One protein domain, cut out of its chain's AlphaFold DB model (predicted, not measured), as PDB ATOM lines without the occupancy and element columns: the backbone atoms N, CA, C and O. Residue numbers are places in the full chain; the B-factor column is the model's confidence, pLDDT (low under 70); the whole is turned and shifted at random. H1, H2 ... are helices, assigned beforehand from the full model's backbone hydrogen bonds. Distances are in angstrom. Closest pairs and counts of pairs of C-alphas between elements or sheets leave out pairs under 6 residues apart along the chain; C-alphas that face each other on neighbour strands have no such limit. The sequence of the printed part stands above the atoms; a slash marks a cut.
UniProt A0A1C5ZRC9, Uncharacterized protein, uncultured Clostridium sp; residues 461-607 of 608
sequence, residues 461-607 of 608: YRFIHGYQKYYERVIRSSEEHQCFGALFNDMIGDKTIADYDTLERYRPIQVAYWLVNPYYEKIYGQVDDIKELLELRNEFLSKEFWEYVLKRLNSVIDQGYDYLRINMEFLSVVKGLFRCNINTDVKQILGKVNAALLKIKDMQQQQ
ATOM      1  N   TYR A 461     -19.131 -21.551 -13.324       94.25
ATOM      2  CA  TYR A 461     -19.159 -21.423 -14.778       94.25
ATOM      3  C   TYR A 461     -19.661 -20.046 -15.218       94.25
ATOM      4  O   TYR A 461     -18.982 -19.390 -15.999       94.25
ATOM      5  N   ARG A 462     -20.780 -19.555 -14.660       90.38
ATOM      6  CA  ARG A 462     -21.290 -18.196 -14.935       90.38
ATOM      7  C   ARG A 462     -20.322 -17.094 -14.519       90.38
ATOM      8  O   ARG A 462     -20.318 -16.033 -15.133       90.38
ATOM      9  N   PHE A 463     -19.542 -17.325 -13.465       91.88
ATOM     10  CA  PHE A 463     -18.515 -16.389 -13.034       91.88
ATOM     11  C   PHE A 463     -17.379 -16.304 -14.055       91.88
ATOM     12  O   PHE A 463     -16.965 -15.204 -14.384       91.88
ATOM     13  N   ILE A 464     -16.870 -17.432 -14.553       94.12
ATOM     14  CA  ILE A 464     -15.710 -17.447 -15.458       94.12
ATOM     15  C   ILE A 464     -16.122 -17.088 -16.891       94.12
ATOM     16  O   ILE A 464     -15.487 -16.250 -17.534       94.12
ATOM     17  N   HIS A 465     -17.173 -17.736 -17.392       92.06
ATOM     18  CA  HIS A 465     -17.544 -17.715 -18.800       92.06
ATOM     19  C   HIS A 465     -18.002 -16.315 -19.230       92.06
ATOM     20  O   HIS A 465     -18.969 -15.756 -18.711       92.06
ATOM     21  N   GLY A 466     -17.291 -15.732 -20.191       87.12
ATOM     22  CA  GLY A 466     -17.543 -14.394 -20.715       87.12
ATOM     23  C   GLY A 466     -17.156 -13.239 -19.783       87.12
ATOM     24  O   GLY A 466     -17.459 -12.095 -20.124       87.12
ATOM     25  N   TYR A 467     -16.481 -13.489 -18.650       91.62
ATOM     26  CA  TYR A 467     -16.159 -12.456 -17.652       91.62
ATOM     27  C   TYR A 467     -15.375 -11.285 -18.250       91.62
ATOM     28  O   TYR A 467     -15.801 -10.131 -18.162       91.62
ATOM     29  N   GLN A 468     -14.234 -11.571 -18.887       87.56
ATOM     30  CA  GLN A 468     -13.375 -10.536 -19.466       87.56
ATOM     31  C   GLN A 468     -14.104  -9.794 -20.588       87.56
ATOM     32  O   GLN A 468     -14.266  -8.579 -20.505       87.56
ATOM     33  N   LYS A 469     -14.681 -10.531 -21.548       88.44
ATOM     34  CA  LYS A 469     -15.472  -9.973 -22.660       88.44
ATOM     35  C   LYS A 469     -16.585  -9.034 -22.185       88.44
ATOM     36  O   LYS A 469     -16.853  -8.007 -22.810       88.44
ATOM     37  N   TYR A 470     -17.267  -9.379 -21.090       88.88
ATOM     38  CA  TYR A 470     -18.311  -8.537 -20.518       88.88
ATOM     39  C   TYR A 470     -17.745  -7.199 -20.034       88.88
ATOM     40  O   TYR A 470     -18.265  -6.145 -20.411       88.88
ATOM     41  N   TYR A 471     -16.681  -7.230 -19.233       88.44
ATOM     42  CA  TYR A 471     -16.113  -6.017 -18.649       88.44
ATOM     43  C   TYR A 471     -15.352  -5.160 -19.663       88.44
ATOM     44  O   TYR A 471     -15.481  -3.942 -19.612       88.44
ATOM     45  N   GLU A 472     -14.699  -5.758 -20.656       85.19
ATOM     46  CA  GLU A 472     -14.133  -5.046 -21.813       85.19
ATOM     47  C   GLU A 472     -15.193  -4.236 -22.575       85.19
ATOM     48  O   GLU A 472     -14.936  -3.128 -23.049       85.19
ATOM     49  N   ARG A 473     -16.421  -4.761 -22.676       85.25
ATOM     50  CA  ARG A 473     -17.533  -4.081 -23.358       85.25
ATOM     51  C   ARG A 473     -18.132  -2.942 -22.529       85.25
ATOM     52  O   ARG A 473     -18.566  -1.935 -23.102       85.25
ATOM     53  N   VAL A 474     -18.230  -3.125 -21.211       83.88
ATOM     54  CA  VAL A 474     -18.893  -2.185 -20.288       83.88
ATOM     55  C   VAL A 474     -17.943  -1.074 -19.838       83.88
ATOM     56  O   VAL A 474     -18.343   0.088 -19.785       83.88
ATOM     57  N   ILE A 475     -16.680  -1.399 -19.561       80.56
ATOM     58  CA  ILE A 475     -15.661  -0.457 -19.096       80.56
ATOM     59  C   ILE A 475     -14.842  -0.001 -20.303       80.56
ATOM     60  O   ILE A 475     -13.904  -0.656 -20.742       80.56
ATOM     61  N   ARG A 476     -15.209   1.163 -20.851       71.12
ATOM     62  CA  ARG A 476     -14.533   1.780 -22.010       71.12
ATOM     63  C   ARG A 476     -13.413   2.753 -21.632       71.12
ATOM     64  O   ARG A 476     -12.919   3.471 -22.497       71.12
ATOM     65  N   SER A 477     -13.057   2.830 -20.348       72.38
ATOM     66  CA  SER A 477     -11.995   3.724 -19.883       72.38
ATOM     67  C   SER A 477     -10.636   3.255 -20.398       72.38
ATOM     68  O   SER A 477     -10.324   2.070 -20.333       72.38
ATOM     69  N   SER A 478      -9.822   4.191 -20.882       65.00
ATOM     70  CA  SER A 478      -8.412   3.955 -21.207       65.00
ATOM     71  C   SER A 478      -7.482   4.118 -19.999       65.00
ATOM     72  O   SER A 478      -6.290   3.854 -20.117       65.00
ATOM     73  N   GLU A 479      -7.996   4.606 -18.864       67.44
ATOM     74  CA  GLU A 479      -7.200   4.955 -17.674       67.44
ATOM     75  C   GLU A 479      -7.099   3.820 -16.643       67.44
ATOM     76  O   GLU A 479      -6.162   3.798 -15.847       67.44
ATOM     77  N   GLU A 480      -8.033   2.865 -16.660       71.50
ATOM     78  CA  GLU A 480      -8.020   1.692 -15.783       71.50
ATOM     79  C   GLU A 480      -8.131   0.406 -16.603       71.50
ATOM     80  O   GLU A 480      -8.812   0.364 -17.628       71.50
ATOM     81  N   HIS A 481      -7.472  -0.656 -16.134       84.12
ATOM     82  CA  HIS A 481      -7.597  -1.970 -16.751       84.12
ATOM     83  C   HIS A 481      -9.056  -2.435 -16.707       84.12
ATOM     84  O   HIS A 481      -9.714  -2.356 -15.666       84.12
ATOM     85  N   GLN A 482      -9.541  -2.964 -17.829       82.44
ATOM     86  CA  GLN A 482     -10.967  -3.180 -18.071       82.44
ATOM     87  C   GLN A 482     -11.619  -4.139 -17.067       82.44
ATOM     88  O   GLN A 482     -12.809  -4.012 -16.813       82.44
ATOM     89  N   CYS A 483     -10.868  -5.058 -16.450       88.06
ATOM     90  CA  CYS A 483     -11.407  -6.046 -15.508       88.06
ATOM     91  C   CYS A 483     -10.913  -5.916 -14.052       88.06
ATOM     92  O   CYS A 483     -11.477  -6.566 -13.172       88.06
ATOM     93  N   PHE A 484      -9.904  -5.085 -13.748       92.31
ATOM     94  CA  PHE A 484      -9.278  -5.074 -12.410       92.31
ATOM     95  C   PHE A 484     -10.203  -4.565 -11.313       92.31
ATOM     96  O   PHE A 484     -10.241  -5.152 -10.234       92.31
ATOM     97  N   GLY A 485     -10.981  -3.513 -11.581       90.62
ATOM     98  CA  GLY A 485     -11.954  -3.008 -10.611       90.62
ATOM     99  C   GLY A 485     -13.014  -4.056 -10.265       90.62
ATOM    100  O   GLY A 485     -13.344  -4.245  -9.097       90.62
ATOM    101  N   ALA A 486     -13.495  -4.795 -11.270       90.44
ATOM    102  CA  ALA A 486     -14.455  -5.874 -11.069       90.44
ATOM    103  C   ALA A 486     -13.854  -7.037 -10.267       90.44
ATOM    104  O   ALA A 486     -14.448  -7.445  -9.270       90.44
ATOM    105  N   LEU A 487     -12.655  -7.503 -10.644       93.44
ATOM    106  CA  LEU A 487     -11.935  -8.563  -9.933       93.44
ATOM    107  C   LEU A 487     -11.627  -8.170  -8.486       93.44
ATOM    108  O   LEU A 487     -11.769  -8.984  -7.578       93.44
ATOM    109  N   PHE A 488     -11.238  -6.918  -8.246       94.81
ATOM    110  CA  PHE A 488     -11.020  -6.407  -6.896       94.81
ATOM    111  C   PHE A 488     -12.314  -6.426  -6.073       94.81
ATOM    112  O   PHE A 488     -12.293  -6.913  -4.945       94.81
ATOM    113  N   ASN A 489     -13.439  -5.983  -6.642       92.50
ATOM    114  CA  ASN A 489     -14.742  -6.012  -5.968       92.50
ATOM    115  C   ASN A 489     -15.218  -7.443  -5.653       92.50
ATOM    116  O   ASN A 489     -15.824  -7.663  -4.603       92.50
ATOM    117  N   ASP A 490     -14.912  -8.415  -6.523       93.25
ATOM    118  CA  ASP A 490     -15.130  -9.842  -6.251       93.25
ATOM    119  C   ASP A 490     -14.268 -10.315  -5.060       93.25
ATOM    120  O   ASP A 490     -14.741 -11.038  -4.184       93.25
ATOM    121  N   MET A 491     -13.014  -9.862  -4.977       94.50
ATOM    122  CA  MET A 491     -12.079 -10.231  -3.907       94.50
ATOM    123  C   MET A 491     -12.371  -9.591  -2.549       94.50
ATOM    124  O   MET A 491     -12.074 -10.201  -1.526       94.50
ATOM    125  N   ILE A 492     -12.948  -8.391  -2.502       93.50
ATOM    126  CA  ILE A 492     -13.353  -7.759  -1.235       93.50
ATOM    127  C   ILE A 492     -14.780  -8.132  -0.813       93.50
ATOM    128  O   ILE A 492     -15.217  -7.729   0.260       93.50
ATOM    129  N   GLY A 493     -15.498  -8.913  -1.631       90.44
ATOM    130  CA  GLY A 493     -16.855  -9.385  -1.340       90.44
ATOM    131  C   GLY A 493     -17.937  -8.307  -1.460       90.44
ATOM    132  O   GLY A 493     -19.023  -8.468  -0.898       90.44
ATOM    133  N   ASP A 494     -17.654  -7.210  -2.166       88.31
ATOM    134  CA  ASP A 494     -18.591  -6.090  -2.328       88.31
ATOM    135  C   ASP A 494     -19.410  -6.188  -3.627       88.31
ATOM    136  O   ASP A 494     -20.460  -5.556  -3.778       88.31
ATOM    137  N   LYS A 495     -18.992  -7.045  -4.570       87.25
ATOM    138  CA  LYS A 495     -19.737  -7.246  -5.814       87.25
ATOM    139  C   LYS A 495     -21.053  -7.981  -5.564       87.25
ATOM    140  O   LYS A 495     -21.083  -9.146  -5.176       87.25
ATOM    141  N   THR A 496     -22.148  -7.278  -5.841       84.81
ATOM    142  CA  THR A 496     -23.505  -7.829  -5.817       84.81
ATOM    143  C   THR A 496     -23.888  -8.297  -7.215       84.81
ATOM    144  O   THR A 496     -23.756  -7.552  -8.187       84.81
ATOM    145  N   ILE A 497     -24.356  -9.536  -7.310       82.25
ATOM    146  CA  ILE A 497     -24.833 -10.161  -8.538       82.25
ATOM    147  C   ILE A 497     -26.350 -10.201  -8.450       82.25
ATOM    148  O   ILE A 497     -26.905 -10.851  -7.566       82.25
ATOM    149  N   ALA A 498     -27.001  -9.471  -9.348       78.94
ATOM    150  CA  ALA A 498     -28.447  -9.423  -9.437       78.94
ATOM    151  C   ALA A 498     -28.931 -10.271 -10.614       78.94
ATOM    152  O   ALA A 498     -28.545 -10.027 -11.758       78.94
ATOM    153  N   ASP A 499     -29.793 -11.238 -10.316       73.50
ATOM    154  CA  ASP A 499     -30.682 -11.884 -11.278       73.50
ATOM    155  C   ASP A 499     -32.137 -11.474 -10.964       73.50
ATOM    156  O   ASP A 499     -32.406 -10.735 -10.015       73.50
ATOM    157  N   TYR A 500     -33.101 -11.911 -11.771       73.00
ATOM    158  CA  TYR A 500     -34.495 -11.472 -11.667       73.00
ATOM    159  C   TYR A 500     -35.192 -11.865 -10.344       73.00
ATOM    160  O   TYR A 500     -36.179 -11.225  -9.959       73.00
ATOM    161  N   ASP A 501     -34.699 -12.906  -9.667       67.31
ATOM    162  CA  ASP A 501     -35.241 -13.491  -8.430       67.31
ATOM    163  C   ASP A 501     -34.244 -13.504  -7.256       67.31
ATOM    164  O   ASP A 501     -34.621 -13.861  -6.142       67.31
ATOM    165  N   THR A 502     -32.973 -13.159  -7.485       72.62
ATOM    166  CA  THR A 502     -31.892 -13.378  -6.517       72.62
ATOM    167  C   THR A 502     -30.888 -12.232  -6.518       72.62
ATOM    168  O   THR A 502     -30.506 -11.695  -7.557       72.62
ATOM    169  N   LEU A 503     -30.443 -11.871  -5.316       79.94
ATOM    170  CA  LEU A 503     -29.296 -11.003  -5.077       79.94
ATOM    171  C   LEU A 503     -28.252 -11.834  -4.341       79.94
ATOM    172  O   LEU A 503     -28.451 -12.201  -3.185       79.94
ATOM    173  N   GLU A 504     -27.155 -12.154  -5.016       81.44
ATOM    174  CA  GLU A 504     -26.089 -12.985  -4.464       81.44
ATOM    175  C   GLU A 504     -24.782 -12.198  -4.345       81.44
ATOM    176  O   GLU A 504     -24.513 -11.254  -5.092       81.44
ATOM    177  N   ARG A 505     -23.936 -12.608  -3.398       86.06
ATOM    178  CA  ARG A 505     -22.537 -12.186  -3.308       86.06
ATOM    179  C   ARG A 505     -21.681 -13.430  -3.206       86.06
ATOM    180  O   ARG A 505     -21.915 -14.272  -2.339       86.06
ATOM    181  N   TYR A 506     -20.692 -13.549  -4.081       88.12
ATOM    182  CA  TYR A 506     -19.740 -14.644  -3.979       88.12
ATOM    183  C   TYR A 506     -18.739 -14.362  -2.869       88.12
ATOM    184  O   TYR A 506     -18.273 -13.237  -2.682       88.12
ATOM    185  N   ARG A 507     -18.408 -15.411  -2.119       91.12
ATOM    186  CA  ARG A 507     -17.381 -15.349  -1.088       91.12
ATOM    187  C   ARG A 507     -16.012 -15.164  -1.742       91.12
ATOM    188  O   ARG A 507     -15.671 -15.979  -2.608       91.12
ATOM    189  N   PRO A 508     -15.192 -14.186  -1.316       94.56
ATOM    190  CA  PRO A 508     -13.831 -14.010  -1.818       94.56
ATOM    191  C   PRO A 508     -13.025 -15.305  -1.916       94.56
ATOM    192  O   PRO A 508     -12.358 -15.566  -2.918       94.56
ATOM    193  N   ILE A 509     -13.114 -16.153  -0.886       93.31
ATOM    194  CA  ILE A 509     -12.378 -17.416  -0.866       93.31
ATOM    195  C   ILE A 509     -12.889 -18.398  -1.925       93.31
ATOM    196  O   ILE A 509     -12.070 -19.042  -2.572       93.31
ATOM    197  N   GLN A 510     -14.204 -18.489  -2.160       92.50
ATOM    198  CA  GLN A 510     -14.762 -19.358  -3.203       92.50
ATOM    199  C   GLN A 510     -14.272 -18.936  -4.584       92.50
ATOM    200  O   GLN A 510     -13.776 -19.776  -5.330       92.50
ATOM    201  N   VAL A 511     -14.317 -17.635  -4.884       94.50
ATOM    202  CA  VAL A 511     -13.837 -17.099  -6.165       94.50
ATOM    203  C   VAL A 511     -12.361 -17.434  -6.381       94.50
ATOM    204  O   VAL A 511     -11.978 -17.888  -7.459       94.50
ATOM    205  N   ALA A 512     -11.525 -17.294  -5.348       94.94
ATOM    206  CA  ALA A 512     -10.120 -17.679  -5.440       94.94
ATOM    207  C   ALA A 512      -9.957 -19.170  -5.780       94.94
ATOM    208  O   ALA A 512      -9.168 -19.510  -6.661       94.94
ATOM    209  N   TYR A 513     -10.725 -20.059  -5.138       95.06
ATOM    210  CA  TYR A 513     -10.719 -21.488  -5.465       95.06
ATOM    211  C   TYR A 513     -11.142 -21.755  -6.914       95.06
ATOM    212  O   TYR A 513     -10.468 -22.529  -7.589       95.06
ATOM    213  N   TRP A 514     -12.201 -21.111  -7.407       95.62
ATOM    214  CA  TRP A 514     -12.649 -21.259  -8.795       95.62
ATOM    215  C   TRP A 514     -11.555 -20.886  -9.799       95.62
ATOM    216  O   TRP A 514     -11.380 -21.573 -10.803       95.62
ATOM    217  N   LEU A 515     -10.779 -19.839  -9.503       95.81
ATOM    218  CA  LEU A 515      -9.720 -19.361 -10.386       95.81
ATOM    219  C   LEU A 515      -8.468 -20.239 -10.353       95.81
ATOM    220  O   LEU A 515      -7.917 -20.528 -11.413       95.81
ATOM    221  N   VAL A 516      -7.983 -20.655  -9.177       94.75
ATOM    222  CA  VAL A 516      -6.630 -21.247  -9.053       94.75
ATOM    223  C   VAL A 516      -6.605 -22.745  -8.757       94.75
ATOM    224  O   VAL A 516      -5.538 -23.355  -8.830       94.75
ATOM    225  N   ASN A 517      -7.729 -23.354  -8.376       94.62
ATOM    226  CA  ASN A 517      -7.728 -24.740  -7.919       94.62
ATOM    227  C   ASN A 517      -7.796 -25.737  -9.098       94.62
ATOM    228  O   ASN A 517      -8.732 -25.668  -9.900       94.62
ATOM    229  N   PRO A 518      -6.890 -26.735  -9.169       94.06
ATOM    230  CA  PRO A 518      -6.884 -27.730 -10.248       94.06
ATOM    231  C   PRO A 518      -8.168 -28.565 -10.361       94.06
ATOM    232  O   PRO A 518      -8.496 -29.056 -11.438       94.06
ATOM    233  N   TYR A 519      -8.902 -28.760  -9.262       94.62
ATOM    234  CA  TYR A 519     -10.149 -29.521  -9.278       94.62
ATOM    235  C   TYR A 519     -11.263 -28.765 -10.017       94.62
ATOM    236  O   TYR A 519     -11.949 -29.363 -10.844       94.62
ATOM    237  N   TYR A 520     -11.408 -27.457  -9.777       95.50
ATOM    238  CA  TYR A 520     -12.367 -26.623 -10.509       95.50
ATOM    239  C   TYR A 520     -11.959 -26.446 -11.978       95.50
ATOM    240  O   TYR A 520     -12.817 -26.528 -12.848       95.50
ATOM    241  N   GLU A 521     -10.659 -26.325 -12.276       95.75
ATOM    242  CA  GLU A 521     -10.163 -26.330 -13.662       95.75
ATOM    243  C   GLU A 521     -10.552 -27.611 -14.403       95.75
ATOM    244  O   GLU A 521     -11.054 -27.545 -15.523       95.75
ATOM    245  N   LYS A 522     -10.382 -28.778 -13.767       95.69
ATOM    246  CA  LYS A 522     -10.800 -30.053 -14.357       95.69
ATOM    247  C   LYS A 522     -12.302 -30.074 -14.643       95.69
ATOM    248  O   LYS A 522     -12.695 -30.577 -15.687       95.69
ATOM    249  N   ILE A 523     -13.127 -29.555 -13.731       94.75
ATOM    250  CA  ILE A 523     -14.583 -29.477 -13.928       94.75
ATOM    251  C   ILE A 523     -14.923 -28.556 -15.099       94.75
ATOM    252  O   ILE A 523     -15.715 -28.941 -15.955       94.75
ATOM    253  N   TYR A 524     -14.310 -27.374 -15.160       94.25
ATOM    254  CA  TYR A 524     -14.518 -26.423 -16.249       94.25
ATOM    255  C   TYR A 524     -14.116 -27.033 -17.601       94.25
ATOM    256  O   TYR A 524     -14.900 -27.025 -18.543       94.25
ATOM    257  N   GLY A 525     -12.953 -27.691 -17.661       93.19
ATOM    258  CA  GLY A 525     -12.457 -28.371 -18.861       93.19
ATOM    259  C   GLY A 525     -13.291 -29.573 -19.329       93.19
ATOM    260  O   GLY A 525     -13.092 -30.058 -20.439       93.19
ATOM    261  N   GLN A 526     -14.211 -30.086 -18.503       90.75
ATOM    262  CA  GLN A 526     -15.168 -31.124 -18.913       90.75
ATOM    263  C   GLN A 526     -16.378 -30.555 -19.667       90.75
ATOM    264  O   GLN A 526     -17.112 -31.328 -20.284       90.75
ATOM    265  N   VAL A 527     -16.619 -29.243 -19.585       89.19
ATOM    266  CA  VAL A 527     -17.798 -28.591 -20.174       89.19
ATOM    267  C   VAL A 527     -17.457 -27.551 -21.235       89.19
ATOM    268  O   VAL A 527     -18.258 -27.375 -22.146       89.19
ATOM    269  N   ASP A 528     -16.289 -26.909 -21.154       89.00
ATOM    270  CA  ASP A 528     -15.845 -25.877 -22.098       89.00
ATOM    271  C   ASP A 528     -14.303 -25.816 -22.186       89.00
ATOM    272  O   ASP A 528     -13.590 -26.472 -21.420       89.00
ATOM    273  N   ASP A 529     -13.769 -25.038 -23.130       89.12
ATOM    274  CA  ASP A 529     -12.332 -24.790 -23.280       89.12
ATOM    275  C   ASP A 529     -11.794 -23.952 -22.109       89.12
ATOM    276  O   ASP A 529     -12.271 -22.853 -21.832       89.12
ATOM    277  N   ILE A 530     -10.737 -24.433 -21.444       94.69
ATOM    278  CA  ILE A 530     -10.125 -23.777 -20.275       94.69
ATOM    279  C   ILE A 530      -9.483 -22.411 -20.570       94.69
ATOM    280  O   ILE A 530      -9.013 -21.758 -19.640       94.69
ATOM    281  N   LYS A 531      -9.428 -21.966 -21.827       95.44
ATOM    282  CA  LYS A 531      -8.817 -20.699 -22.241       95.44
ATOM    283  C   LYS A 531      -9.317 -19.505 -21.429       95.44
ATOM    284  O   LYS A 531      -8.485 -18.787 -20.884       95.44
ATOM    285  N   GLU A 532     -10.630 -19.319 -21.295       94.50
ATOM    286  CA  GLU A 532     -11.179 -18.163 -20.563       94.50
ATOM    287  C   GLU A 532     -10.807 -18.204 -19.070       94.50
ATOM    288  O   GLU A 532     -10.455 -17.182 -18.479       94.50
ATOM    289  N   LEU A 533     -10.795 -19.399 -18.466       96.06
ATOM    290  CA  LEU A 533     -10.311 -19.596 -17.098       96.06
ATOM    291  C   LEU A 533      -8.827 -19.233 -16.972       96.06
ATOM    292  O   LEU A 533      -8.440 -18.556 -16.020       96.06
ATOM    293  N   LEU A 534      -7.985 -19.685 -17.904       95.56
ATOM    294  CA  LEU A 534      -6.550 -19.407 -17.874       95.56
ATOM    295  C   LEU A 534      -6.254 -17.918 -18.079       95.56
ATOM    296  O   LEU A 534      -5.410 -17.376 -17.372       95.56
ATOM    297  N   GLU A 535      -6.953 -17.250 -18.996       94.12
ATOM    298  CA  GLU A 535      -6.828 -15.807 -19.221       94.12
ATOM    299  C   GLU A 535      -7.208 -15.022 -17.958       94.12
ATOM    300  O   GLU A 535      -6.412 -14.217 -17.472       94.12
ATOM    301  N   LEU A 536      -8.357 -15.328 -17.347       95.50
ATOM    302  CA  LEU A 536      -8.793 -14.675 -16.113       95.50
ATOM    303  C   LEU A 536      -7.868 -14.978 -14.923       95.50
ATOM    304  O   LEU A 536      -7.573 -14.096 -14.115       95.50
ATOM    305  N   ARG A 537      -7.366 -16.214 -14.820       95.56
ATOM    306  CA  ARG A 537      -6.365 -16.603 -13.818       95.56
ATOM    307  C   ARG A 537      -5.067 -15.826 -14.002       95.56
ATOM    308  O   ARG A 537      -4.479 -15.415 -13.005       95.56
ATOM    309  N   ASN A 538      -4.607 -15.640 -15.235       94.31
ATOM    310  CA  ASN A 538      -3.380 -14.903 -15.515       94.31
ATOM    311  C   ASN A 538      -3.511 -13.441 -15.087       94.31
ATOM    312  O   ASN A 538      -2.604 -12.942 -14.429       94.31
ATOM    313  N   GLU A 539      -4.653 -12.798 -15.353       94.06
ATOM    314  CA  GLU A 539      -4.945 -11.456 -14.829       94.06
ATOM    315  C   GLU A 539      -4.936 -11.438 -13.297       94.06
ATOM    316  O   GLU A 539      -4.263 -10.613 -12.681       94.06
ATOM    317  N   PHE A 540      -5.620 -12.392 -12.661       95.12
ATOM    318  CA  PHE A 540      -5.701 -12.484 -11.201       95.12
ATOM    319  C   PHE A 540      -4.344 -12.746 -10.526       95.12
ATOM    320  O   PHE A 540      -4.094 -12.286  -9.411       95.12
ATOM    321  N   LEU A 541      -3.451 -13.487 -11.181       94.44
ATOM    322  CA  LEU A 541      -2.103 -13.783 -10.690       94.44
ATOM    323  C   LEU A 541      -1.041 -12.811 -11.234       94.44
ATOM    324  O   LEU A 541       0.146 -12.996 -10.949       94.44
ATOM    325  N   SER A 542      -1.449 -11.786 -11.987       94.50
ATOM    326  CA  SER A 542      -0.555 -10.786 -12.571       94.50
ATOM    327  C   SER A 542       0.005  -9.843 -11.510       94.50
ATOM    328  O   SER A 542      -0.604  -9.582 -10.469       94.50
ATOM    329  N   LYS A 543       1.190  -9.301 -11.777       94.81
ATOM    330  CA  LYS A 543       1.814  -8.311 -10.899       94.81
ATOM    331  C   LYS A 543       0.971  -7.032 -10.852       94.81
ATOM    332  O   LYS A 543       0.747  -6.468  -9.784       94.81
ATOM    333  N   GLU A 544       0.487  -6.631 -12.016       94.75
ATOM    334  CA  GLU A 544      -0.259  -5.416 -12.307       94.75
ATOM    335  C   GLU A 544      -1.572  -5.371 -11.516       94.75
ATOM    336  O   GLU A 544      -1.896  -4.352 -10.901       94.75
ATOM    337  N   PHE A 545      -2.293  -6.497 -11.447       95.50
ATOM    338  CA  PHE A 545      -3.502  -6.601 -10.636       95.50
ATOM    339  C   PHE A 545      -3.203  -6.384  -9.148       95.50
ATOM    340  O   PHE A 545      -3.864  -5.582  -8.489       95.50
ATOM    341  N   TRP A 546      -2.180  -7.037  -8.594       96.38
ATOM    342  CA  TRP A 546      -1.866  -6.893  -7.168       96.38
ATOM    343  C   TRP A 546      -1.291  -5.516  -6.807       96.38
ATOM    344  O   TRP A 546      -1.486  -5.050  -5.681       96.38
ATOM    345  N   GLU A 547      -0.642  -4.823  -7.746       96.44
ATOM    346  CA  GLU A 547      -0.282  -3.408  -7.592       96.44
ATOM    347  C   GLU A 547      -1.524  -2.508  -7.557       96.44
ATOM    348  O   GLU A 547      -1.615  -1.624  -6.698       96.44
ATOM    349  N   TYR A 548      -2.511  -2.771  -8.423       95.94
ATOM    350  CA  TYR A 548      -3.812  -2.100  -8.386       95.94
ATOM    351  C   TYR A 548      -4.504  -2.299  -7.030       95.94
ATOM    352  O   TYR A 548      -4.900  -1.320  -6.391       95.94
ATOM    353  N   VAL A 549      -4.575  -3.541  -6.537       96.56
ATOM    354  CA  VAL A 549      -5.139  -3.864  -5.214       96.56
ATOM    355  C   VAL A 549      -4.423  -3.082  -4.113       96.56
ATOM    356  O   VAL A 549      -5.070  -2.408  -3.313       96.56
ATOM    357  N   LEU A 550      -3.087  -3.121  -4.079       97.31
ATOM    358  CA  LEU A 550      -2.303  -2.425  -3.057       97.31
ATOM    359  C   LEU A 550      -2.589  -0.917  -3.042       97.31
ATOM    360  O   LEU A 550      -2.736  -0.334  -1.967       97.31
ATOM    361  N   LYS A 551      -2.710  -0.288  -4.217       96.00
ATOM    362  CA  LYS A 551      -3.058   1.135  -4.339       96.00
ATOM    363  C   LYS A 551      -4.427   1.438  -3.720       96.00
ATOM    364  O   LYS A 551      -4.557   2.423  -2.995       96.00
ATOM    365  N   ARG A 552      -5.435   0.592  -3.968       95.12
ATOM    366  CA  ARG A 552      -6.788   0.747  -3.398       95.12
ATOM    367  C   ARG A 552      -6.784   0.596  -1.877       95.12
ATOM    368  O   ARG A 552      -7.397   1.407  -1.191       95.12
ATOM    369  N   LEU A 553      -6.052  -0.384  -1.348       96.06
ATOM    370  CA  LEU A 553      -5.936  -0.595   0.100       96.06
ATOM    371  C   LEU A 553      -5.198   0.553   0.798       96.06
ATOM    372  O   LEU A 553      -5.632   1.005   1.853       96.06
ATOM    373  N   ASN A 554      -4.120   1.068   0.205       96.00
ATOM    374  CA  ASN A 554      -3.422   2.228   0.762       96.00
ATOM    375  C   ASN A 554      -4.324   3.468   0.785       96.00
ATOM    376  O   ASN A 554      -4.333   4.167   1.785       96.00
ATOM    377  N   SER A 555      -5.161   3.679  -0.239       94.00
ATOM    378  CA  SER A 555      -6.162   4.757  -0.229       94.00
ATOM    379  C   SER A 555      -7.140   4.649   0.951       94.00
ATOM    380  O   SER A 555      -7.512   5.667   1.525       94.00
ATOM    381  N   VAL A 556      -7.546   3.435   1.345       92.19
ATOM    382  CA  VAL A 556      -8.372   3.217   2.551       92.19
ATOM    383  C   VAL A 556      -7.609   3.591   3.823       92.19
ATOM    384  O   VAL A 556      -8.145   4.287   4.683       92.19
ATOM    385  N   ILE A 557      -6.348   3.166   3.930       91.50
ATOM    386  CA  ILE A 557      -5.488   3.486   5.079       91.50
ATOM    387  C   ILE A 557      -5.274   5.000   5.189       91.50
ATOM    388  O   ILE A 557      -5.422   5.556   6.275       91.50
ATOM    389  N   ASP A 558      -4.978   5.666   4.073       92.06
ATOM    390  CA  ASP A 558      -4.720   7.107   4.011       92.06
ATOM    391  C   ASP A 558      -5.965   7.931   4.381       92.06
ATOM    392  O   ASP A 558      -5.846   8.989   4.997       92.06
ATOM    393  N   GLN A 559      -7.164   7.443   4.044       87.56
ATOM    394  CA  GLN A 559      -8.431   8.075   4.434       87.56
ATOM    395  C   GLN A 559      -8.815   7.820   5.898       87.56
ATOM    396  O   GLN A 559      -9.657   8.537   6.439       87.56
ATOM    397  N   GLY A 560      -8.215   6.825   6.556       83.38
ATOM    398  CA  GLY A 560      -8.449   6.526   7.969       83.38
ATOM    399  C   GLY A 560      -9.776   5.818   8.281       83.38
ATOM    400  O   GLY A 560     -10.075   5.600   9.453       83.38
ATOM    401  N   TYR A 561     -10.559   5.420   7.272       81.75
ATOM    402  CA  TYR A 561     -11.769   4.609   7.450       81.75
ATOM    403  C   TYR A 561     -12.053   3.718   6.231       81.75
ATOM    404  O   TYR A 561     -11.735   4.076   5.095       81.75
ATOM    405  N   ASP A 562     -12.668   2.553   6.463       85.44
ATOM    406  CA  ASP A 562     -12.965   1.582   5.404       85.44
ATOM    407  C   ASP A 562     -14.233   1.930   4.615       85.44
ATOM    408  O   ASP A 562     -15.315   1.380   4.819       85.44
ATOM    409  N   TYR A 563     -14.081   2.845   3.660       85.25
ATOM    410  CA  TYR A 563     -15.150   3.206   2.730       85.25
ATOM    411  C   TYR A 563     -15.456   2.124   1.683       85.25
ATOM    412  O   TYR A 563     -16.478   2.224   1.003       85.25
ATOM    413  N   LEU A 564     -14.589   1.115   1.530       87.88
ATOM    414  CA  LEU A 564     -14.743   0.028   0.557       87.88
ATOM    415  C   LEU A 564     -15.439  -1.205   1.147       87.88
ATOM    416  O   LEU A 564     -15.741  -2.123   0.393       87.88
ATOM    417  N   ARG A 565     -15.714  -1.218   2.460       87.44
ATOM    418  CA  ARG A 565     -16.416  -2.307   3.164       87.44
ATOM    419  C   ARG A 565     -15.756  -3.664   2.916       87.44
ATOM    420  O   ARG A 565     -16.406  -4.636   2.532       87.44
ATOM    421  N   ILE A 566     -14.441  -3.720   3.106       90.94
ATOM    422  CA  ILE A 566     -13.628  -4.882   2.760       90.94
ATOM    423  C   ILE A 566     -13.983  -6.055   3.673       90.94
ATOM    424  O   ILE A 566     -13.742  -6.026   4.883       90.94
ATOM    425  N   ASN A 567     -14.480  -7.139   3.074       91.88
ATOM    426  CA  ASN A 567     -14.670  -8.399   3.775       91.88
ATOM    427  C   ASN A 567     -13.307  -9.025   4.113       91.88
ATOM    428  O   ASN A 567     -12.514  -9.360   3.230       91.88
ATOM    429  N   MET A 568     -13.049  -9.243   5.405       92.12
ATOM    430  CA  MET A 568     -11.771  -9.776   5.892       92.12
ATOM    431  C   MET A 568     -11.503 -11.240   5.519       92.12
ATOM    432  O   MET A 568     -10.386 -11.724   5.705       92.12
ATOM    433  N   GLU A 569     -12.460 -11.938   4.903       93.19
ATOM    434  CA  GLU A 569     -12.183 -13.188   4.194       93.19
ATOM    435  C   GLU A 569     -11.153 -13.001   3.062       93.19
ATOM    436  O   GLU A 569     -10.395 -13.927   2.762       93.19
ATOM    437  N   PHE A 570     -11.022 -11.788   2.511       95.00
ATOM    438  CA  PHE A 570      -9.980 -11.452   1.539       95.00
ATOM    439  C   PHE A 570      -8.559 -11.700   2.079       95.00
ATOM    440  O   PHE A 570      -7.667 -12.135   1.349       95.00
ATOM    441  N   LEU A 571      -8.340 -11.536   3.389       94.19
ATOM    442  CA  LEU A 571      -7.061 -11.872   4.018       94.19
ATOM    443  C   LEU A 571      -6.736 -13.370   3.885       94.19
ATOM    444  O   LEU A 571      -5.573 -13.743   3.712       94.19
ATOM    445  N   SER A 572      -7.749 -14.237   3.951       93.81
ATOM    446  CA  SER A 572      -7.590 -15.682   3.755       93.81
ATOM    447  C   SER A 572      -7.213 -16.016   2.313       93.81
ATOM    448  O   SER A 572      -6.374 -16.894   2.107       93.81
ATOM    449  N   VAL A 573      -7.753 -15.282   1.333       94.62
ATOM    450  CA  VAL A 573      -7.352 -15.394  -0.081       94.62
ATOM    451  C   VAL A 573      -5.865 -15.085  -0.231       94.62
ATOM    452  O   VAL A 573      -5.107 -15.929  -0.706       94.62
ATOM    453  N   VAL A 574      -5.422 -13.921   0.253       95.62
ATOM    454  CA  VAL A 574      -4.016 -13.490   0.162       95.62
ATOM    455  C   VAL A 574      -3.079 -14.494   0.842       95.62
ATOM    456  O   VAL A 574      -2.061 -14.887   0.270       95.62
ATOM    457  N   LYS A 575      -3.444 -14.987   2.033       93.44
ATOM    458  CA  LYS A 575      -2.687 -16.036   2.738       93.44
ATOM    459  C   LYS A 575      -2.618 -17.345   1.952       93.44
ATOM    460  O   LYS A 575      -1.570 -17.993   1.948       93.44
ATOM    461  N   GLY A 576      -3.715 -17.735   1.303       91.88
ATOM    462  CA  GLY A 576      -3.779 -18.915   0.444       91.88
ATOM    463  C   GLY A 576      -2.843 -18.805  -0.760       91.88
ATOM    464  O   GLY A 576      -2.090 -19.738  -1.033       91.88
ATOM    465  N   LEU A 577      -2.809 -17.641  -1.411       94.25
ATOM    466  CA  LEU A 577      -2.006 -17.404  -2.614       94.25
ATOM    467  C   LEU A 577      -0.494 -17.513  -2.393       94.25
ATOM    468  O   LEU A 577       0.220 -17.923  -3.307       94.25
ATOM    469  N   PHE A 578       0.019 -17.257  -1.184       91.56
ATOM    470  CA  PHE A 578       1.435 -17.521  -0.879       91.56
ATOM    471  C   PHE A 578       1.837 -18.991  -1.069       91.56
ATOM    472  O   PHE A 578       3.016 -19.278  -1.289       91.56
ATOM    473  N   ARG A 579       0.870 -19.912  -0.974       87.88
ATOM    474  CA  ARG A 579       1.066 -21.354  -1.178       87.88
ATOM    475  C   ARG A 579       0.879 -21.778  -2.637       87.88
ATOM    476  O   ARG A 579       1.140 -22.933  -2.957       87.88
ATOM    477  N   CYS A 580       0.450 -20.871  -3.512       88.44
ATOM    478  CA  CYS A 580       0.335 -21.121  -4.943       88.44
ATOM    479  C   CYS A 580       1.696 -20.979  -5.644       88.44
ATOM    480  O   CYS A 580       2.631 -20.336  -5.149       88.44
ATOM    481  N   ASN A 581       1.804 -21.573  -6.834       86.06
ATOM    482  CA  ASN A 581       2.972 -21.411  -7.692       86.06
ATOM    483  C   ASN A 581       2.902 -20.068  -8.436       86.06
ATOM    484  O   ASN A 581       2.428 -20.000  -9.564       86.06
ATOM    485  N   ILE A 582       3.320 -18.997  -7.762       89.31
ATOM    486  CA  ILE A 582       3.316 -17.621  -8.277       89.31
ATOM    487  C   ILE A 582       4.726 -17.024  -8.292       89.31
ATOM    488  O   ILE A 582       5.579 -17.389  -7.473       89.31
ATOM    489  N   ASN A 583       4.954 -16.079  -9.206       89.06
ATOM    490  CA  ASN A 583       6.243 -15.414  -9.387       89.06
ATOM    491  C   ASN A 583       6.700 -14.675  -8.119       89.06
ATOM    492  O   ASN A 583       5.893 -14.137  -7.358       89.06
ATOM    493  N   THR A 584       8.017 -14.607  -7.917       90.25
ATOM    494  CA  THR A 584       8.638 -13.948  -6.755       90.25
ATOM    495  C   THR A 584       8.207 -12.487  -6.616       90.25
ATOM    496  O   THR A 584       7.906 -12.048  -5.507       90.25
ATOM    497  N   ASP A 585       8.099 -11.760  -7.727       90.50
ATOM    498  CA  ASP A 585       7.663 -10.360  -7.739       90.50
ATOM    499  C   ASP A 585       6.226 -10.205  -7.222       90.50
ATOM    500  O   ASP A 585       5.947  -9.333  -6.397       90.50
ATOM    501  N   VAL A 586       5.327 -11.110  -7.623       92.50
ATOM    502  CA  VAL A 586       3.940 -11.140  -7.133       92.50
ATOM    503  C   VAL A 586       3.912 -11.479  -5.642       92.50
ATOM    504  O   VAL A 586       3.214 -10.814  -4.879       92.50
ATOM    505  N   LYS A 587       4.735 -12.434  -5.176       93.31
ATOM    506  CA  LYS A 587       4.862 -12.747  -3.737       93.31
ATOM    507  C   LYS A 587       5.293 -11.533  -2.912       93.31
ATOM    508  O   LYS A 587       4.778 -11.335  -1.812       93.31
ATOM    509  N   GLN A 588       6.214 -10.713  -3.421       94.12
ATOM    510  CA  GLN A 588       6.651  -9.498  -2.727       94.12
ATOM    511  C   GLN A 588       5.514  -8.479  -2.585       94.12
ATOM    512  O   GLN A 588       5.337  -7.902  -1.510       94.12
ATOM    513  N   ILE A 589       4.718  -8.273  -3.639       96.19
ATOM    514  CA  ILE A 589       3.567  -7.361  -3.596       96.19
ATOM    515  C   ILE A 589       2.467  -7.911  -2.691       96.19
ATOM    516  O   ILE A 589       1.961  -7.168  -1.852       96.19
ATOM    517  N   LEU A 590       2.165  -9.211  -2.758       95.25
ATOM    518  CA  LEU A 590       1.238  -9.865  -1.831       95.25
ATOM    519  C   LEU A 590       1.660  -9.681  -0.367       95.25
ATOM    520  O   LEU A 590       0.804  -9.507   0.494       95.25
ATOM    521  N   GLY A 591       2.966  -9.649  -0.074       95.38
ATOM    522  CA  GLY A 591       3.490  -9.306   1.253       95.38
ATOM    523  C   GLY A 591       3.047  -7.920   1.724       95.38
ATOM    524  O   GLY A 591       2.592  -7.762   2.859       95.38
ATOM    525  N   LYS A 592       3.115  -6.926   0.831       97.56
ATOM    526  CA  LYS A 592       2.651  -5.556   1.096       97.56
ATOM    527  C   LYS A 592       1.128  -5.489   1.226       97.56
ATOM    528  O   LYS A 592       0.636  -4.846   2.146       97.56
ATOM    529  N   VAL A 593       0.395  -6.191   0.360       97.00
ATOM    530  CA  VAL A 593      -1.075  -6.295   0.406       97.00
ATOM    531  C   VAL A 593      -1.532  -6.922   1.724       97.00
ATOM    532  O   VAL A 593      -2.400  -6.373   2.393       97.00
ATOM    533  N   ASN A 594      -0.906  -8.020   2.155       96.75
ATOM    534  CA  ASN A 594      -1.191  -8.659   3.439       96.75
ATOM    535  C   ASN A 594      -0.963  -7.696   4.615       96.75
ATOM    536  O   ASN A 594      -1.788  -7.629   5.520       96.75
ATOM    537  N   ALA A 595       0.132  -6.927   4.596       96.56
ATOM    538  CA  ALA A 595       0.393  -5.920   5.623       96.56
ATOM    539  C   ALA A 595      -0.652  -4.789   5.618       96.56
ATOM    540  O   ALA A 595      -1.082  -4.357   6.685       96.56
ATOM    541  N   ALA A 596      -1.085  -4.331   4.438       96.31
ATOM    542  CA  ALA A 596      -2.140  -3.329   4.310       96.31
ATOM    543  C   ALA A 596      -3.486  -3.845   4.848       96.31
ATOM    544  O   ALA A 596      -4.128  -3.162   5.640       96.31
ATOM    545  N   LEU A 597      -3.879  -5.077   4.506       95.56
ATOM    546  CA  LEU A 597      -5.108  -5.694   5.018       95.56
ATOM    547  C   LEU A 597      -5.095  -5.873   6.538       95.56
ATOM    548  O   LEU A 597      -6.118  -5.657   7.175       95.56
ATOM    549  N   LEU A 598      -3.952  -6.236   7.132       95.38
ATOM    550  CA  LEU A 598      -3.829  -6.316   8.592       95.38
ATOM    551  C   LEU A 598      -4.059  -4.952   9.254       95.38
ATOM    552  O   LEU A 598      -4.806  -4.881  10.222       95.38
ATOM    553  N   LYS A 599      -3.515  -3.868   8.685       93.81
ATOM    554  CA  LYS A 599      -3.783  -2.510   9.181       93.81
ATOM    555  C   LYS A 599      -5.262  -2.137   9.080       93.81
ATOM    556  O   LYS A 599      -5.807  -1.598  10.032       93.81
ATOM    557  N   ILE A 600      -5.914  -2.439   7.955       92.06
ATOM    558  CA  ILE A 600      -7.348  -2.156   7.772       92.06
ATOM    559  C   ILE A 600      -8.190  -2.975   8.756       92.06
ATOM    560  O   ILE A 600      -9.141  -2.453   9.326       92.06
ATOM    561  N   LYS A 601      -7.819  -4.232   9.015       92.00
ATOM    562  CA  LYS A 601      -8.469  -5.053  10.040       92.00
ATOM    563  C   LYS A 601      -8.370  -4.406  11.424       92.00
ATOM    564  O   LYS A 601      -9.375  -4.332  12.123       92.00
ATOM    565  N   ASP A 602      -7.190  -3.920  11.800       89.69
ATOM    566  CA  ASP A 602      -6.996  -3.226  13.076       89.69
ATOM    567  C   ASP A 602      -7.810  -1.918  13.132       89.69
ATOM    568  O   ASP A 602      -8.360  -1.586  14.178       89.69
ATOM    569  N   MET A 603      -7.947  -1.203  12.005       86.88
ATOM    570  CA  MET A 603      -8.802  -0.012  11.896       86.88
ATOM    571  C   MET A 603     -10.286  -0.340  12.105       86.88
ATOM    572  O   MET A 603     -10.958   0.388  12.827       86.88
ATOM    573  N   GLN A 604     -10.795  -1.427  11.510       82.88
ATOM    574  CA  GLN A 604     -12.183  -1.875  11.699       82.88
ATOM    575  C   GLN A 604     -12.453  -2.237  13.172       82.88
ATOM    576  O   GLN A 604     -13.442  -1.797  13.743       82.88
ATOM    577  N   GLN A 605     -11.520  -2.936  13.830       79.62
ATOM    578  CA  GLN A 605     -11.641  -3.329  15.244       79.62
ATOM    579  C   GLN A 605     -11.560  -2.169  16.247       79.62
ATOM    580  O   GLN A 605     -11.901  -2.346  17.409       79.62
ATOM    581  N   GLN A 606     -11.046  -1.010  15.834       67.62
ATOM    582  CA  GLN A 606     -11.053   0.215  16.645       67.62
ATOM    583  C   GLN A 606     -12.323   1.051  16.423       67.62
ATOM    584  O   GLN A 606     -12.536   2.048  17.117       67.62
ATOM    585  N   GLN A 607     -13.117   0.705  15.405       55.16
ATOM    586  CA  GLN A 607     -14.348   1.399  15.037       55.16
ATOM    587  C   GLN A 607     -15.595   0.716  15.611       55.16
ATOM    588  O   GLN A 607     -16.523   1.459  15.963       55.16
TER     589      GLN A 607
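This is residues 461 to 607 of the 608 residues of an uncharacterized protein of uncultured Clostridium sp (UniProt A0A1C5ZRC9). Two long helices, H7 and H9, lie side by side with the shorter H8 folded back along H9, while the short helices H1, H2, H5 and H6 make the other end, with H3 and H4 between. H3 lies near the middle, H4 joins the cluster to H8, and the loop of residues 498 to 503 sticks out. The printed part has 147 residues with nine named helices, H1 to H9 in chain order, and no named strand: the class is all helix. It is compact, with a radius of gyration of the C-alphas of 15.5 A, and spans 47 by 39 by 30 A.

H1, residues 461 to 464, only just touches H6, residues 531 to 540, with 3 pairs of C-alphas within 8 A; the closest are those of Ile 464 and Leu 533, 6.0 A apart. H2, residues 467 to 474, is close to but not clearly touching H6, the C-alphas of Gln 468 and Leu 536 being closest at 7.0 A. H3, residues 484 to 491, touches the hub H4, residues 508 to 516, at a steep tilt of 64 degrees, opposite ways; the closest C-alphas, of Met 491 and Pro 508, are 4.7 A apart. H3 also only just touches residues 545 to 549 of H7, residues 543 to 559, with 3 pairs of C-alphas within 8 A, the closest being those of Phe 484 and Phe 545 at 6.2 A. H4 and H5, residues 518 to 525, touch only at the corner, with the C-alphas of Trp 514 and Tyr 520 closest at 5.6 A. H4 touches H6, with the C-alphas of Leu 515 and Arg 537 closest at 5.5 A. H4 touches H8, residues 569 to 577, at a shallow tilt of 26 degrees, the same way; the C-alphas of Ile 509 and Val 573 are closest at 5.5 A. H7 touches H9, residues 584 to 605, at a shallow tilt of 24 degrees, the same way; the C-alphas of Lys 543 and Val 586 are closest at 5.2 A. H8 and H9 form a helical hairpin at 21 degrees, with the C-alphas of Val 574 and Asn 594 closest at 6.5 A; H9 touches H8 with residues 590 to 598 alone. H7 and H8 are apart. In H2 to H9 every O i to N i+4 pair is within hydrogen-bond range; H1 is too short for such a pair.

H1 begins at C-alpha 461, (-19.159, -21.423, -14.778), and is 5.3 A long. H2 is 11.0 A, H3 and H5 are 10.3 A each, H4 is 12.5 A, H6 is 14.1 A and H8 is 12.9 A. H7 is 24.7 A, from C-alpha 543 at (1.814, -8.311, -10.899). H9, 31.7 A, ends at C-alpha 605, (-11.641, -3.329, 15.244).

The two C-alphas farthest apart, of Gln 526 and Gln 606, are 47.6 A apart. The printed part has no cut. The link from H3 to H4, residues 492 to 507, is long, and in it residues 497 to 498 pair antiparallel with residues 503 to 504. The mean pLDDT of the printed part is 89.9; residues 478 to 479, 501 and 606 to 607 are under 70.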